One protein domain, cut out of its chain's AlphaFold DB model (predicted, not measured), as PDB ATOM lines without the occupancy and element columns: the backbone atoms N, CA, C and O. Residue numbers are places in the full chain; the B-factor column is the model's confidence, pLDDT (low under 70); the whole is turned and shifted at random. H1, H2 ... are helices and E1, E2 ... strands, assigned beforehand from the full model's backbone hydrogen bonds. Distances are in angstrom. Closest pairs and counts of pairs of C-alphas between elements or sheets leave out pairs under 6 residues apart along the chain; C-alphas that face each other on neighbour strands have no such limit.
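Overview. This is residues 4 to 88 of the 97 residues of an uncharacterized protein of Alphaproteobacteria bacterium (UniProt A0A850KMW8). A three-stranded sheet has two helices, H2 and H3, packed across one of its faces as a helical hairpin, while its other face is bare. The third helix, H1, lies past one end of the strands and packs on H3, about perpendicular to it. The printed part has 85 residues with three named strands and three named helices, in the order E1 E2 H1 H2 H3 E3. The sheet runs E2 E1 E3 and is mixed; the class is mixed, helices and strands, in two layers, meaning helices on one face of a sheet. The whole is compact, with a radius of gyration of the C-alphas of 12.3 A, and it spans 36 by 27 by 23 A.

Arrangement. Start at E1, residues 4 to 11, the inner strand. It forms a hairpin with E2, residues 14 to 23, antiparallel at 160 degrees; look for N 7 and O 19, 2.9 A apart, within hydrogen-bond range. E2 bends by 50 degrees at residue 17. On the other side of E1 is E3, residues 83 to 87, parallel to it at 25 degrees, with N 8 and O 84 at 2.9 A. H2, residues 42 to 58, is on the sheet at a height of 8.8 A; the closest C-alphas of H2 and E1 are those of Ser 50 and Val 9, 6.2 A apart. H2 runs across the strands, at 76 degrees to E2 on the local plane. H3, residues 63 to 78, is on the same face at a height of 9.7 A and runs across the strands, at 81 degrees to E1 on the local plane. H2 and H3 touch, closest at the C-alphas of Ala 45 and Ala 72, 4.5 A apart, and run opposite ways at a steep tilt of 40 degrees. H1, residues 27 to 35, is not on the sheet; it touches H3, closest at the C-alphas of Ile 31 and Leu 71, 6.4 A apart, about perpendicular at 85 degrees. H1 and H2 are apart. In H1 and H2 every O i to N i+4 pair is within hydrogen-bond range, and in H3 11 of 12 are.

Along the chain. Find C-alpha 4 at (31.775, 25.243, -15.940), where E1 begins its 22.9 A. E2 covers 26.8 A from C-alpha 14 to C-alpha 23, and H1 12.5 A from 27 to 35. H2 begins at C-alpha 42, (35.020, 11.092, -24.827), and is 24.4 A long; H3 is 23.0 A. E3, 13.7 A, ends at C-alpha 87, (47.299, 13.737, -21.169).

Size, cuts and confidence. The C-alphas farthest apart are those of Asp 12 and Ala 26, 37.6 A. The printed part has no cut. The link from H1 to H2 is short and the other links are tight. The mean pLDDT of the printed part is 92.9, and no printed residue is under 70.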
ATOM      1  N   GLN A   4      30.342  25.030 -15.877       95.69
ATOM      2  CA  GLN A   4      31.775  25.243 -15.940       95.69
ATOM      3  C   GLN A   4      32.505  23.910 -16.012       95.69
ATOM      4  O   GLN A   4      32.192  22.996 -15.249       95.69
ATOM      5  N   LEU A   5      33.481  23.837 -16.915       97.12
ATOM      6  CA  LEU A   5      34.421  22.730 -17.028       97.12
ATOM      7  C   LEU A   5      35.838  23.245 -16.778       97.12
ATOM      8  O   LEU A   5      36.329  24.115 -17.505       97.12
ATOM      9  N   THR A   6      36.502  22.683 -15.777       97.44
ATOM     10  CA  THR A   6      37.933  22.877 -15.546       97.44
ATOM     11  C   THR A   6      38.707  21.768 -16.246       97.44
ATOM     12  O   THR A   6      38.404  20.589 -16.090       97.44
ATOM     13  N   VAL A   7      39.706  22.150 -17.037       97.06
ATOM     14  CA  VAL A   7      40.536  21.220 -17.804       97.06
ATOM     15  C   VAL A   7      41.992  21.439 -17.437       97.06
ATOM     16  O   VAL A   7      42.516  22.545 -17.590       97.06
ATOM     17  N   THR A   8      42.652  20.368 -17.019       97.31
ATOM     18  CA  THR A   8      44.095  20.320 -16.811       97.31
ATOM     19  C   THR A   8      44.713  19.431 -17.878       97.31
ATOM     20  O   THR A   8      44.438  18.238 -17.952       97.31
ATOM     21  N   VAL A   9      45.572  19.997 -18.719       95.44
ATOM     22  CA  VAL A   9      46.375  19.219 -19.662       95.44
ATOM     23  C   VAL A   9      47.671  18.820 -18.971       95.44
ATOM     24  O   VAL A   9      48.407  19.685 -18.494       95.44
ATOM     25  N   LEU A  10      47.958  17.522 -18.931       94.94
ATOM     26  CA  LEU A  10      49.153  16.951 -18.320       94.94
ATOM     27  C   LEU A  10      50.237  16.714 -19.370       94.94
ATOM     28  O   LEU A  10      49.971  16.145 -20.423       94.94
ATOM     29  N   LYS A  11      51.482  17.069 -19.072       91.50
ATOM     30  CA  LYS A  11      52.655  16.679 -19.858       91.50
ATOM     31  C   LYS A  11      53.630  15.971 -18.931       91.50
ATOM     32  O   LYS A  11      53.970  16.521 -17.889       91.50
ATOM     33  N   ASP A  12      54.051  14.762 -19.296       90.56
ATOM     34  CA  ASP A  12      54.918  13.927 -18.453       90.56
ATOM     35  C   ASP A  12      54.347  13.754 -17.025       90.56
ATOM     36  O   ASP A  12      55.059  13.895 -16.034       90.56
ATOM     37  N   GLU A  13      53.029  13.513 -16.931       89.44
ATOM     38  CA  GLU A  13      52.254  13.383 -15.677       89.44
ATOM     39  C   GLU A  13      52.232  14.642 -14.784       89.44
ATOM     40  O   GLU A  13      51.753  14.597 -13.652       89.44
ATOM     41  N   GLN A  14      52.708  15.786 -15.281       91.38
ATOM     42  CA  GLN A  14      52.673  17.062 -14.565       91.38
ATOM     43  C   GLN A  14      51.687  18.043 -15.211       91.38
ATOM     44  O   GLN A  14      51.604  18.093 -16.441       91.38
ATOM     45  N   PRO A  15      50.969  18.870 -14.424       93.88
ATOM     46  CA  PRO A  15      50.125  19.932 -14.964       93.88
ATOM     47  C   PRO A  15      50.919  20.871 -15.872       93.88
ATOM     48  O   PRO A  15      51.882  21.505 -15.441       93.88
ATOM     49  N   PHE A  16      50.505  20.955 -17.132       93.69
ATOM     50  CA  PHE A  16      51.145  21.773 -18.155       93.69
ATOM     51  C   PHE A  16      50.288  22.983 -18.526       93.69
ATOM     52  O   PHE A  16      50.776  24.110 -18.468       93.69
ATOM     53  N   LEU A  17      49.006  22.771 -18.842       94.62
ATOM     54  CA  LEU A  17      48.045  23.847 -19.103       94.62
ATOM     55  C   LEU A  17      46.822  23.677 -18.213       94.62
ATOM     56  O   LEU A  17      46.384  22.559 -17.967       94.62
ATOM     57  N   ASN A  18      46.245  24.791 -17.777       95.81
ATOM     58  CA  ASN A  18      44.992  24.814 -17.036       95.81
ATOM     59  C   ASN A  18      44.041  25.803 -17.697       95.81
ATOM     60  O   ASN A  18      44.428  26.929 -18.010       95.81
ATOM     61  N   GLY A  19      42.804  25.374 -17.908       94.19
ATOM     62  CA  GLY A  19      41.761  26.167 -18.536       94.19
ATOM     63  C   GLY A  19      40.443  25.998 -17.806       94.19
ATOM     64  O   GLY A  19      40.163  24.968 -17.200       94.19
ATOM     65  N   THR A  20      39.625  27.037 -17.859       96.06
ATOM     66  CA  THR A  20      38.250  26.992 -17.377       96.06
ATOM     67  C   THR A  20      37.360  27.474 -18.501       96.06
ATOM     68  O   THR A  20      37.596  28.542 -19.068       96.06
ATOM     69  N   PHE A  21      36.377  26.654 -18.847       95.06
ATOM     70  CA  PHE A  21      35.427  26.927 -19.911       95.06
ATOM     71  C   PHE A  21      34.058  27.154 -19.293       95.06
ATOM     72  O   PHE A  21      33.515  26.266 -18.636       95.06
ATOM     73  N   ASP A  22      33.509  28.341 -19.525       94.50
ATOM     74  CA  ASP A  22      32.163  28.696 -19.102       94.50
ATOM     75  C   ASP A  22      31.194  28.529 -20.271       94.50
ATOM     76  O   ASP A  22      31.408  29.065 -21.363       94.50
ATOM     77  N   VAL A  23      30.094  27.826 -20.022       93.56
ATOM     78  CA  VAL A  23      28.968  27.718 -20.947       93.56
ATOM     79  C   VAL A  23      27.789  28.473 -20.356       93.56
ATOM     80  O   VAL A  23      27.373  28.233 -19.216       93.56
ATOM     81  N   SER A  24      27.248  29.414 -21.128       93.31
ATOM     82  CA  SER A  24      26.083  30.173 -20.693       93.31
ATOM     83  C   SER A  24      24.852  29.263 -20.602       93.31
ATOM     84  O   SER A  24      24.685  28.336 -21.397       93.31
ATOM     85  N   ASP A  25      23.953  29.556 -19.658       91.81
ATOM     86  CA  ASP A  25      22.699  28.807 -19.485       91.81
ATOM     87  C   ASP A  25      21.813  28.859 -20.756       91.81
ATOM     88  O   ASP A  25      20.979  27.980 -20.965       91.81
ATOM     89  N   ALA A  26      22.001  29.870 -21.615       92.12
ATOM     90  CA  ALA A  26      21.279  30.020 -22.879       92.12
ATOM     91  C   ALA A  26      21.884  29.181 -24.017       92.12
ATOM     92  O   ALA A  26      21.137  28.611 -24.812       92.12
ATOM     93  N   ASP A  27      23.215  29.086 -24.085       91.12
ATOM     94  CA  ASP A  27      23.910  28.348 -25.146       91.12
ATOM     95  C   ASP A  27      23.913  26.841 -24.881       91.12
ATOM     96  O   ASP A  27      23.830  26.048 -25.816       91.12
ATOM     97  N   TYR A  28      23.959  26.438 -23.609       92.94
ATOM     98  CA  TYR A  28      24.033  25.034 -23.217       92.94
ATOM     99  C   TYR A  28      22.974  24.138 -23.887       92.94
ATOM    100  O   TYR A  28      23.370  23.203 -24.579       92.94
ATOM    101  N   PRO A  29      21.653  24.404 -23.778       93.94
ATOM    102  CA  PRO A  29      20.650  23.545 -24.412       93.94
ATOM    103  C   PRO A  29      20.737  23.549 -25.944       93.94
ATOM    104  O   PRO A  29      20.382  22.561 -26.579       93.94
ATOM    105  N   VAL A  30      21.219  24.638 -26.553       93.12
ATOM    106  CA  VAL A  30      21.417  24.709 -28.008       93.12
ATOM    107  C   VAL A  30      22.530  23.755 -28.433       93.12
ATOM    108  O   VAL A  30      22.375  23.026 -29.407       93.12
ATOM    109  N   ILE A  31      23.635  23.738 -27.688       93.50
ATOM    110  CA  ILE A  31      24.790  22.891 -27.984       93.50
ATOM    111  C   ILE A  31      24.488  21.421 -27.668       93.50
ATOM    112  O   ILE A  31      24.867  20.564 -28.456       93.50
ATOM    113  N   VAL A  32      23.751  21.124 -26.590       94.12
ATOM    114  CA  VAL A  32      23.296  19.754 -26.281       94.12
ATOM    115  C   VAL A  32      22.498  19.165 -27.444       94.12
ATOM    116  O   VAL A  32      22.804  18.066 -27.890       94.12
ATOM    117  N   ASN A  33      21.550  19.918 -28.009       92.88
ATOM    118  CA  ASN A  33      20.794  19.449 -29.175       92.88
ATOM    119  C   ASN A  33      21.693  19.219 -30.404       92.88
ATOM    120  O   ASN A  33      21.429  18.326 -31.199       92.88
ATOM    121  N   LEU A  34      22.759  20.011 -30.580       90.88
ATOM    122  CA  LEU A  34      23.722  19.790 -31.665       90.88
ATOM    123  C   LEU A  34      24.561  18.525 -31.456       90.88
ATOM    124  O   LEU A  34      24.961  17.910 -32.441       90.88
ATOM    125  N   LEU A  35      24.826  18.129 -30.208       91.19
ATOM    126  CA  LEU A  35      25.552  16.892 -29.913       91.19
ATOM    127  C   LEU A  35      24.769  15.642 -30.330       91.19
ATOM    128  O   LEU A  35      25.394  14.641 -30.656       91.19
ATOM    129  N   GLU A  36      23.434  15.690 -30.397       88.38
ATOM    130  CA  GLU A  36      22.622  14.570 -30.905       88.38
ATOM    131  C   GLU A  36      22.910  14.255 -32.386       88.38
ATOM    132  O   GLU A  36      22.748  13.120 -32.831       88.38
ATOM    133  N   GLU A  37      23.377  15.250 -33.142       89.62
ATOM    134  CA  GLU A  37      23.705  15.142 -34.568       89.62
ATOM    135  C   GLU A  37      25.186  14.799 -34.814       89.62
ATOM    136  O   GLU A  37      25.610  14.624 -35.961       89.62
ATOM    137  N   VAL A  38      26.002  14.726 -33.758       84.88
ATOM    138  CA  VAL A  38      27.452  14.527 -33.846       84.88
ATOM    139  C   VAL A  38      27.855  13.283 -33.063       84.88
ATOM    140  O   VAL A  38      27.772  13.245 -31.841       84.88
ATOM    141  N   ASP A  39      28.389  12.283 -33.763       86.88
ATOM    142  CA  ASP A  39      29.034  11.145 -33.107       86.88
ATOM    143  C   ASP A  39      30.403  11.580 -32.559       86.88
ATOM    144  O   ASP A  39      31.377  11.732 -33.304       86.88
ATOM    145  N   MET A  40      30.451  11.857 -31.255       90.12
ATOM    146  CA  MET A  40      31.657  12.246 -30.531       90.12
ATOM    147  C   MET A  40      31.900  11.281 -29.374       90.12
ATOM    148  O   MET A  40      31.047  11.058 -28.516       90.12
ATOM    149  N   THR A  41      33.105  10.729 -29.326       94.06
ATOM    150  CA  THR A  41      33.585   9.955 -28.180       94.06
ATOM    151  C   THR A  41      34.252  10.865 -27.155       94.06
ATOM    152  O   THR A  41      34.811  11.909 -27.496       94.06
ATOM    153  N   HIS A  42      34.290  10.414 -25.902       94.25
ATOM    154  CA  HIS A  42      35.020  11.092 -24.827       94.25
ATOM    155  C   HIS A  42      36.484  11.384 -25.195       94.25
ATOM    156  O   HIS A  42      36.940  12.518 -25.077       94.25
ATOM    157  N   GLY A  43      37.194  10.411 -25.777       93.06
ATOM    158  CA  GLY A  43      38.582  10.595 -26.218       93.06
ATOM    159  C   GLY A  43      38.753  11.650 -27.320       93.06
ATOM    160  O   GLY A  43      39.751  12.374 -27.334       93.06
ATOM    161  N   GLN A  44      37.777  11.795 -28.224       93.38
ATOM    162  CA  GLN A  44      37.776  12.866 -29.228       93.38
ATOM    163  C   GLN A  44      37.514  14.233 -28.593       93.38
ATOM    164  O   GLN A  44      38.244  15.175 -28.900       93.38
ATOM    165  N   ALA A  45      36.546  14.337 -27.677       94.44
ATOM    166  CA  ALA A  45      36.294  15.567 -26.924       94.44
ATOM    167  C   ALA A  45      37.547  16.004 -26.144       94.44
ATOM    168  O   ALA A  45      37.969  17.160 -26.229       94.44
ATOM    169  N   ALA A  46      38.212  15.061 -25.469       94.81
ATOM    170  CA  ALA A  46      39.446  15.318 -24.732       94.81
ATOM    171  C   ALA A  46      40.583  15.777 -25.664       94.81
ATOM    172  O   ALA A  46      41.268  16.764 -25.392       94.81
ATOM    173  N   SER A  47      40.740  15.119 -26.815       92.88
ATOM    174  CA  SER A  47      41.743  15.495 -27.818       92.88
ATOM    175  C   SER A  47      41.496  16.895 -28.388       92.88
ATOM    176  O   SER A  47      42.439  17.664 -28.569       92.88
ATOM    177  N   MET A  48      40.233  17.261 -28.636       93.12
ATOM    178  CA  MET A  48      39.855  18.601 -29.095       93.12
ATOM    179  C   MET A  48      40.165  19.672 -28.045       93.12
ATOM    180  O   MET A  48      40.716  20.714 -28.399       93.12
ATOM    181  N   LEU A  49      39.861  19.414 -26.769       95.25
ATOM    182  CA  LEU A  49      40.164  20.323 -25.658       95.25
ATOM    183  C   LEU A  49      41.675  20.519 -25.489       95.25
ATOM    184  O   LEU A  49      42.147  21.655 -25.482       95.25
ATOM    185  N   SER A  50      42.437  19.425 -25.431       93.94
ATOM    186  CA  SER A  50      43.900  19.461 -25.310       93.94
ATOM    187  C   SER A  50      44.551  20.176 -26.499       93.94
ATOM    188  O   SER A  50      45.367  21.083 -26.316       93.94
ATOM    189  N   GLY A  51      44.119  19.854 -27.724       92.19
ATOM    190  CA  GLY A  51      44.593  20.504 -28.943       92.19
ATOM    191  C   GLY A  51      44.265  21.997 -28.995       92.19
ATOM    192  O   GLY A  51      45.131  22.798 -29.344       92.19
ATOM    193  N   TYR A  52      43.049  22.391 -28.604       94.25
ATOM    194  CA  TYR A  52      42.651  23.798 -28.515       94.25
ATOM    195  C   TYR A  52      43.492  24.561 -27.487       94.25
ATOM    196  O   TYR A  52      44.006  25.636 -27.795       94.25
ATOM    197  N   MET A  53      43.666  24.004 -26.285       93.94
ATOM    198  CA  MET A  53      44.455  24.633 -25.224       93.94
ATOM    199  C   MET A  53      45.917  24.792 -25.639       93.94
ATOM    200  O   MET A  53      46.482  25.869 -25.471       93.94
ATOM    201  N   HIS A  54      46.508  23.764 -26.249       91.88
ATOM    202  CA  HIS A  54      47.872  23.848 -26.756       91.88
ATOM    203  C   HIS A  54      48.006  24.871 -27.893       91.88
ATOM    204  O   HIS A  54      48.923  25.687 -27.877       91.88
ATOM    205  N   ALA A  55      47.071  24.884 -28.850       90.50
ATOM    206  CA  ALA A  55      47.058  25.862 -29.939       90.50
ATOM    207  C   ALA A  55      46.905  27.306 -29.428       90.50
ATOM    208  O   ALA A  55      47.546  28.212 -29.958       90.50
ATOM    209  N   SER A  56      46.084  27.511 -28.393       91.00
ATOM    210  CA  SER A  56      45.876  28.813 -27.753       91.00
ATOM    211  C   SER A  56      47.071  29.286 -26.934       91.00
ATOM    212  O   SER A  56      47.246  30.493 -26.782       91.00
ATOM    213  N   ASP A  57      47.867  28.367 -26.395       91.25
ATOM    214  CA  ASP A  57      49.106  28.691 -25.686       91.25
ATOM    215  C   ASP A  57      50.193  29.170 -26.661       91.25
ATOM    216  O   ASP A  57      50.863  30.176 -26.426       91.25
ATOM    217  N   VAL A  58      50.324  28.503 -27.815       87.88
ATOM    218  CA  VAL A  58      51.358  28.837 -28.811       87.88
ATOM    219  C   VAL A  58      50.978  29.995 -29.739       87.88
ATOM    220  O   VAL A  58      51.854  30.569 -30.389       87.88
ATOM    221  N   GLY A  59      49.694  30.350 -29.847       88.00
ATOM    222  CA  GLY A  59      49.251  31.393 -30.767       88.00
ATOM    223  C   GLY A  59      47.749  31.669 -30.773       88.00
ATOM    224  O   GLY A  59      46.995  31.275 -29.891       88.00
ATOM    225  N   ARG A  60      47.299  32.412 -31.791       87.94
ATOM    226  CA  ARG A  60      45.882  32.761 -31.941       87.94
ATOM    227  C   ARG A  60      45.102  31.584 -32.519       87.94
ATOM    228  O   ARG A  60      45.419  31.104 -33.603       87.94
ATOM    229  N   VAL A  61      44.019  31.220 -31.843       89.69
ATOM    230  CA  VAL A  61      43.025  30.261 -32.333       89.69
ATOM    231  C   VAL A  61      41.922  31.001 -33.098       89.69
ATOM    232  O   VAL A  61      41.620  32.159 -32.794       89.69
ATOM    233  N   SER A  62      41.369  30.374 -34.141       90.88
ATOM    234  CA  SER A  62      40.263  30.955 -34.909       90.88
ATOM    235  C   SER A  62      38.934  30.829 -34.164       90.88
ATOM    236  O   SER A  62      38.755  29.940 -33.329       90.88
ATOM    237  N   ASP A  63      37.972  31.683 -34.505       89.50
ATOM    238  CA  ASP A  63      36.647  31.664 -33.877       89.50
ATOM    239  C   ASP A  63      35.902  30.344 -34.159       89.50
ATOM    240  O   ASP A  63      35.112  29.880 -33.337       89.50
ATOM    241  N   GLU A  64      36.155  29.701 -35.304       89.38
ATOM    242  CA  GLU A  64      35.606  28.383 -35.643       89.38
ATOM    243  C   GLU A  64      36.127  27.293 -34.709       89.38
ATOM    244  O   GLU A  64      35.345  26.476 -34.226       89.38
ATOM    245  N   MET A  65      37.425  27.302 -34.406       88.44
ATOM    246  CA  MET A  65      38.020  26.359 -33.460       88.44
ATOM    247  C   MET A  65      37.463  26.562 -32.048       88.44
ATOM    248  O   MET A  65      37.186  25.581 -31.361       88.44
ATOM    249  N   SER A  66      37.205  27.808 -31.639       88.56
ATOM    250  CA  SER A  66      36.534  28.105 -30.366       88.56
ATOM    251  C   SER A  66      35.098  27.571 -30.316       88.56
ATOM    252  O   SER A  66      34.650  27.089 -29.279       88.56
ATOM    253  N   LYS A  67      34.362  27.590 -31.434       89.19
ATOM    254  CA  LYS A  67      33.023  26.974 -31.509       89.19
ATOM    255  C   LYS A  67      33.090  25.450 -31.447       89.19
ATOM    256  O   LYS A  67      32.261  24.833 -30.790       89.19
ATOM    257  N   LEU A  68      34.081  24.845 -32.104       88.88
ATOM    258  CA  LEU A  68      34.297  23.399 -32.050       88.88
ATOM    259  C   LEU A  68      34.671  22.938 -30.642       88.88
ATOM    260  O   LEU A  68      34.150  21.928 -30.180       88.88
ATOM    261  N   VAL A  69      35.520  23.689 -29.935       93.38
ATOM    262  CA  VAL A  69      35.870  23.333 -28.555       93.38
ATOM    263  C   VAL A  69      34.654  23.410 -27.633       93.38
ATOM    264  O   VAL A  69      34.529  22.590 -26.733       93.38
ATOM    265  N   MET A  70      33.713  24.322 -27.895       94.44
ATOM    266  CA  MET A  70      32.480  24.436 -27.118       94.44
ATOM    267  C   MET A  70      31.618  23.161 -27.184       94.44
ATOM    268  O   MET A  70      31.016  22.787 -26.181       94.44
ATOM    269  N   LEU A  71      31.599  22.453 -28.322       94.62
ATOM    270  CA  LEU A  71      30.945  21.139 -28.421       94.62
ATOM    271  C   LEU A  71      31.602  20.127 -27.477       94.62
ATOM    272  O   LEU A  71      30.904  19.447 -26.733       94.62
ATOM    273  N   ALA A  72      32.936  20.075 -27.460       95.75
ATOM    274  CA  ALA A  72      33.679  19.188 -26.569       95.75
ATOM    275  C   ALA A  72      33.450  19.533 -25.087       95.75
ATOM    276  O   ALA A  72      33.257  18.633 -24.276       95.75
ATOM    277  N   VAL A  73      33.403  20.824 -24.730       96.88
ATOM    278  CA  VAL A  73      33.087  21.272 -23.361       96.88
ATOM    279  C   VAL A  73      31.709  20.771 -22.927       96.88
ATOM    280  O   VAL A  73      31.576  20.175 -21.861       96.88
ATOM    281  N   VAL A  74      30.679  20.994 -23.750       96.38
ATOM    282  CA  VAL A  74      29.307  20.581 -23.417       96.38
ATOM    283  C   VAL A  74      29.172  19.064 -23.386       96.38
ATOM    284  O   VAL A  74      28.468  18.553 -22.522       96.38
ATOM    285  N   TYR A  75      29.893  18.341 -24.246       96.50
ATOM    286  CA  TYR A  75      29.937  16.882 -24.201       96.50
ATOM    287  C   TYR A  75      30.423  16.371 -22.837       96.50
ATOM    288  O   TYR A  75      29.757  15.538 -22.224       96.50
ATOM    289  N   MET A  76      31.542  16.901 -22.326       96.81
ATOM    290  CA  MET A  76      32.071  16.494 -21.016       96.81
ATOM    291  C   MET A  76      31.105  16.850 -19.878       96.81
ATOM    292  O   MET A  76      30.864  16.042 -18.982       96.81
ATOM    293  N   LEU A  77      30.479  18.027 -19.950       96.25
ATOM    294  CA  LEU A  77      29.474  18.452 -18.972       96.25
ATOM    295  C   LEU A  77      28.232  17.543 -18.966       96.25
ATOM    296  O   LEU A  77      27.721  17.229 -17.891       96.25
ATOM    297  N   GLU A  78      27.758  17.090 -20.132       94.56
ATOM    298  CA  GLU A  78      26.652  16.119 -20.239       94.56
ATOM    299  C   GLU A  78      27.054  14.721 -19.753       94.56
ATOM    300  O   GLU A  78      26.221  14.000 -19.201       94.56
ATOM    301  N   ALA A  79      28.336  14.358 -19.863       93.62
ATOM    302  CA  ALA A  79      28.888  13.160 -19.230       93.62
ATOM    303  C   ALA A  79      28.993  13.277 -17.691       93.62
ATOM    304  O   ALA A  79      29.318  12.298 -17.018       93.62
ATOM    305  N   GLY A  80      28.672  14.445 -17.120       94.50
ATOM    306  CA  GLY A  80      28.708  14.716 -15.684       94.50
ATOM    307  C   GLY A  80      30.070  15.184 -15.171       94.50
ATOM    308  O   GLY A  80      30.267  15.257 -13.956       94.50
ATOM    309  N   GLU A  81      31.003  15.502 -16.065       96.00
ATOM    310  CA  GLU A  81      32.342  15.958 -15.710       96.00
ATOM    311  C   GLU A  81      32.360  17.472 -15.491       96.00
ATOM    312  O   GLU A  81      31.840  18.245 -16.294       96.00
ATOM    313  N   THR A  82      32.984  17.909 -14.401       95.38
ATOM    314  CA  THR A  82      33.194  19.336 -14.092       95.38
ATOM    315  C   THR A  82      34.671  19.695 -13.982       95.38
ATOM    316  O   THR A  82      35.034  20.862 -14.085       95.38
ATOM    317  N   GLU A  83      35.522  18.691 -13.784       96.88
ATOM    318  CA  GLU A  83      36.972  18.806 -13.699       96.88
ATOM    319  C   GLU A  83      37.589  17.564 -14.341       96.88
ATOM    320  O   GLU A  83      37.193  16.444 -14.010       96.88
ATOM    321  N   ILE A  84      38.511  17.762 -15.286       96.19
ATOM    322  CA  ILE A  84      39.140  16.675 -16.040       96.19
ATOM    323  C   ILE A  84      40.638  16.893 -16.218       96.19
ATOM    324  O   ILE A  84      41.107  18.016 -16.420       96.19
ATOM    325  N   GLU A  85      41.371  15.785 -16.229       96.62
ATOM    326  CA  GLU A  85      42.785  15.738 -16.575       96.62
ATOM    327  C   GLU A  85      42.958  15.036 -17.924       96.62
ATOM    328  O   GLU A  85      42.467  13.925 -18.127       96.62
ATOM    329  N   ILE A  86      43.652  15.684 -18.859       94.62
ATOM    330  CA  ILE A  86      43.869  15.171 -20.212       94.62
ATOM    331  C   ILE A  86      45.374  15.046 -20.457       94.62
ATOM    332  O   ILE A  86      46.073  16.060 -20.422       94.62
ATOM    333  N   PRO A  87      45.912  13.851 -20.747       90.81
ATOM    334  CA  PRO A  87      47.299  13.737 -21.169       90.81
ATOM    335  C   PRO A  87      47.509  14.463 -22.506       90.81
ATOM    336  O   PRO A  87      46.736  14.319 -23.454       90.81
ATOM    337  N   LEU A  88      48.573  15.257 -22.595       83.81
ATOM    338  CA  LEU A  88      49.041  15.834 -23.846       83.81
ATOM    339  C   LEU A  88      49.644  14.701 -24.676       83.81
ATOM    340  O   LEU A  88      50.810  14.345 -24.515       83.81
TER     341      LEU A  88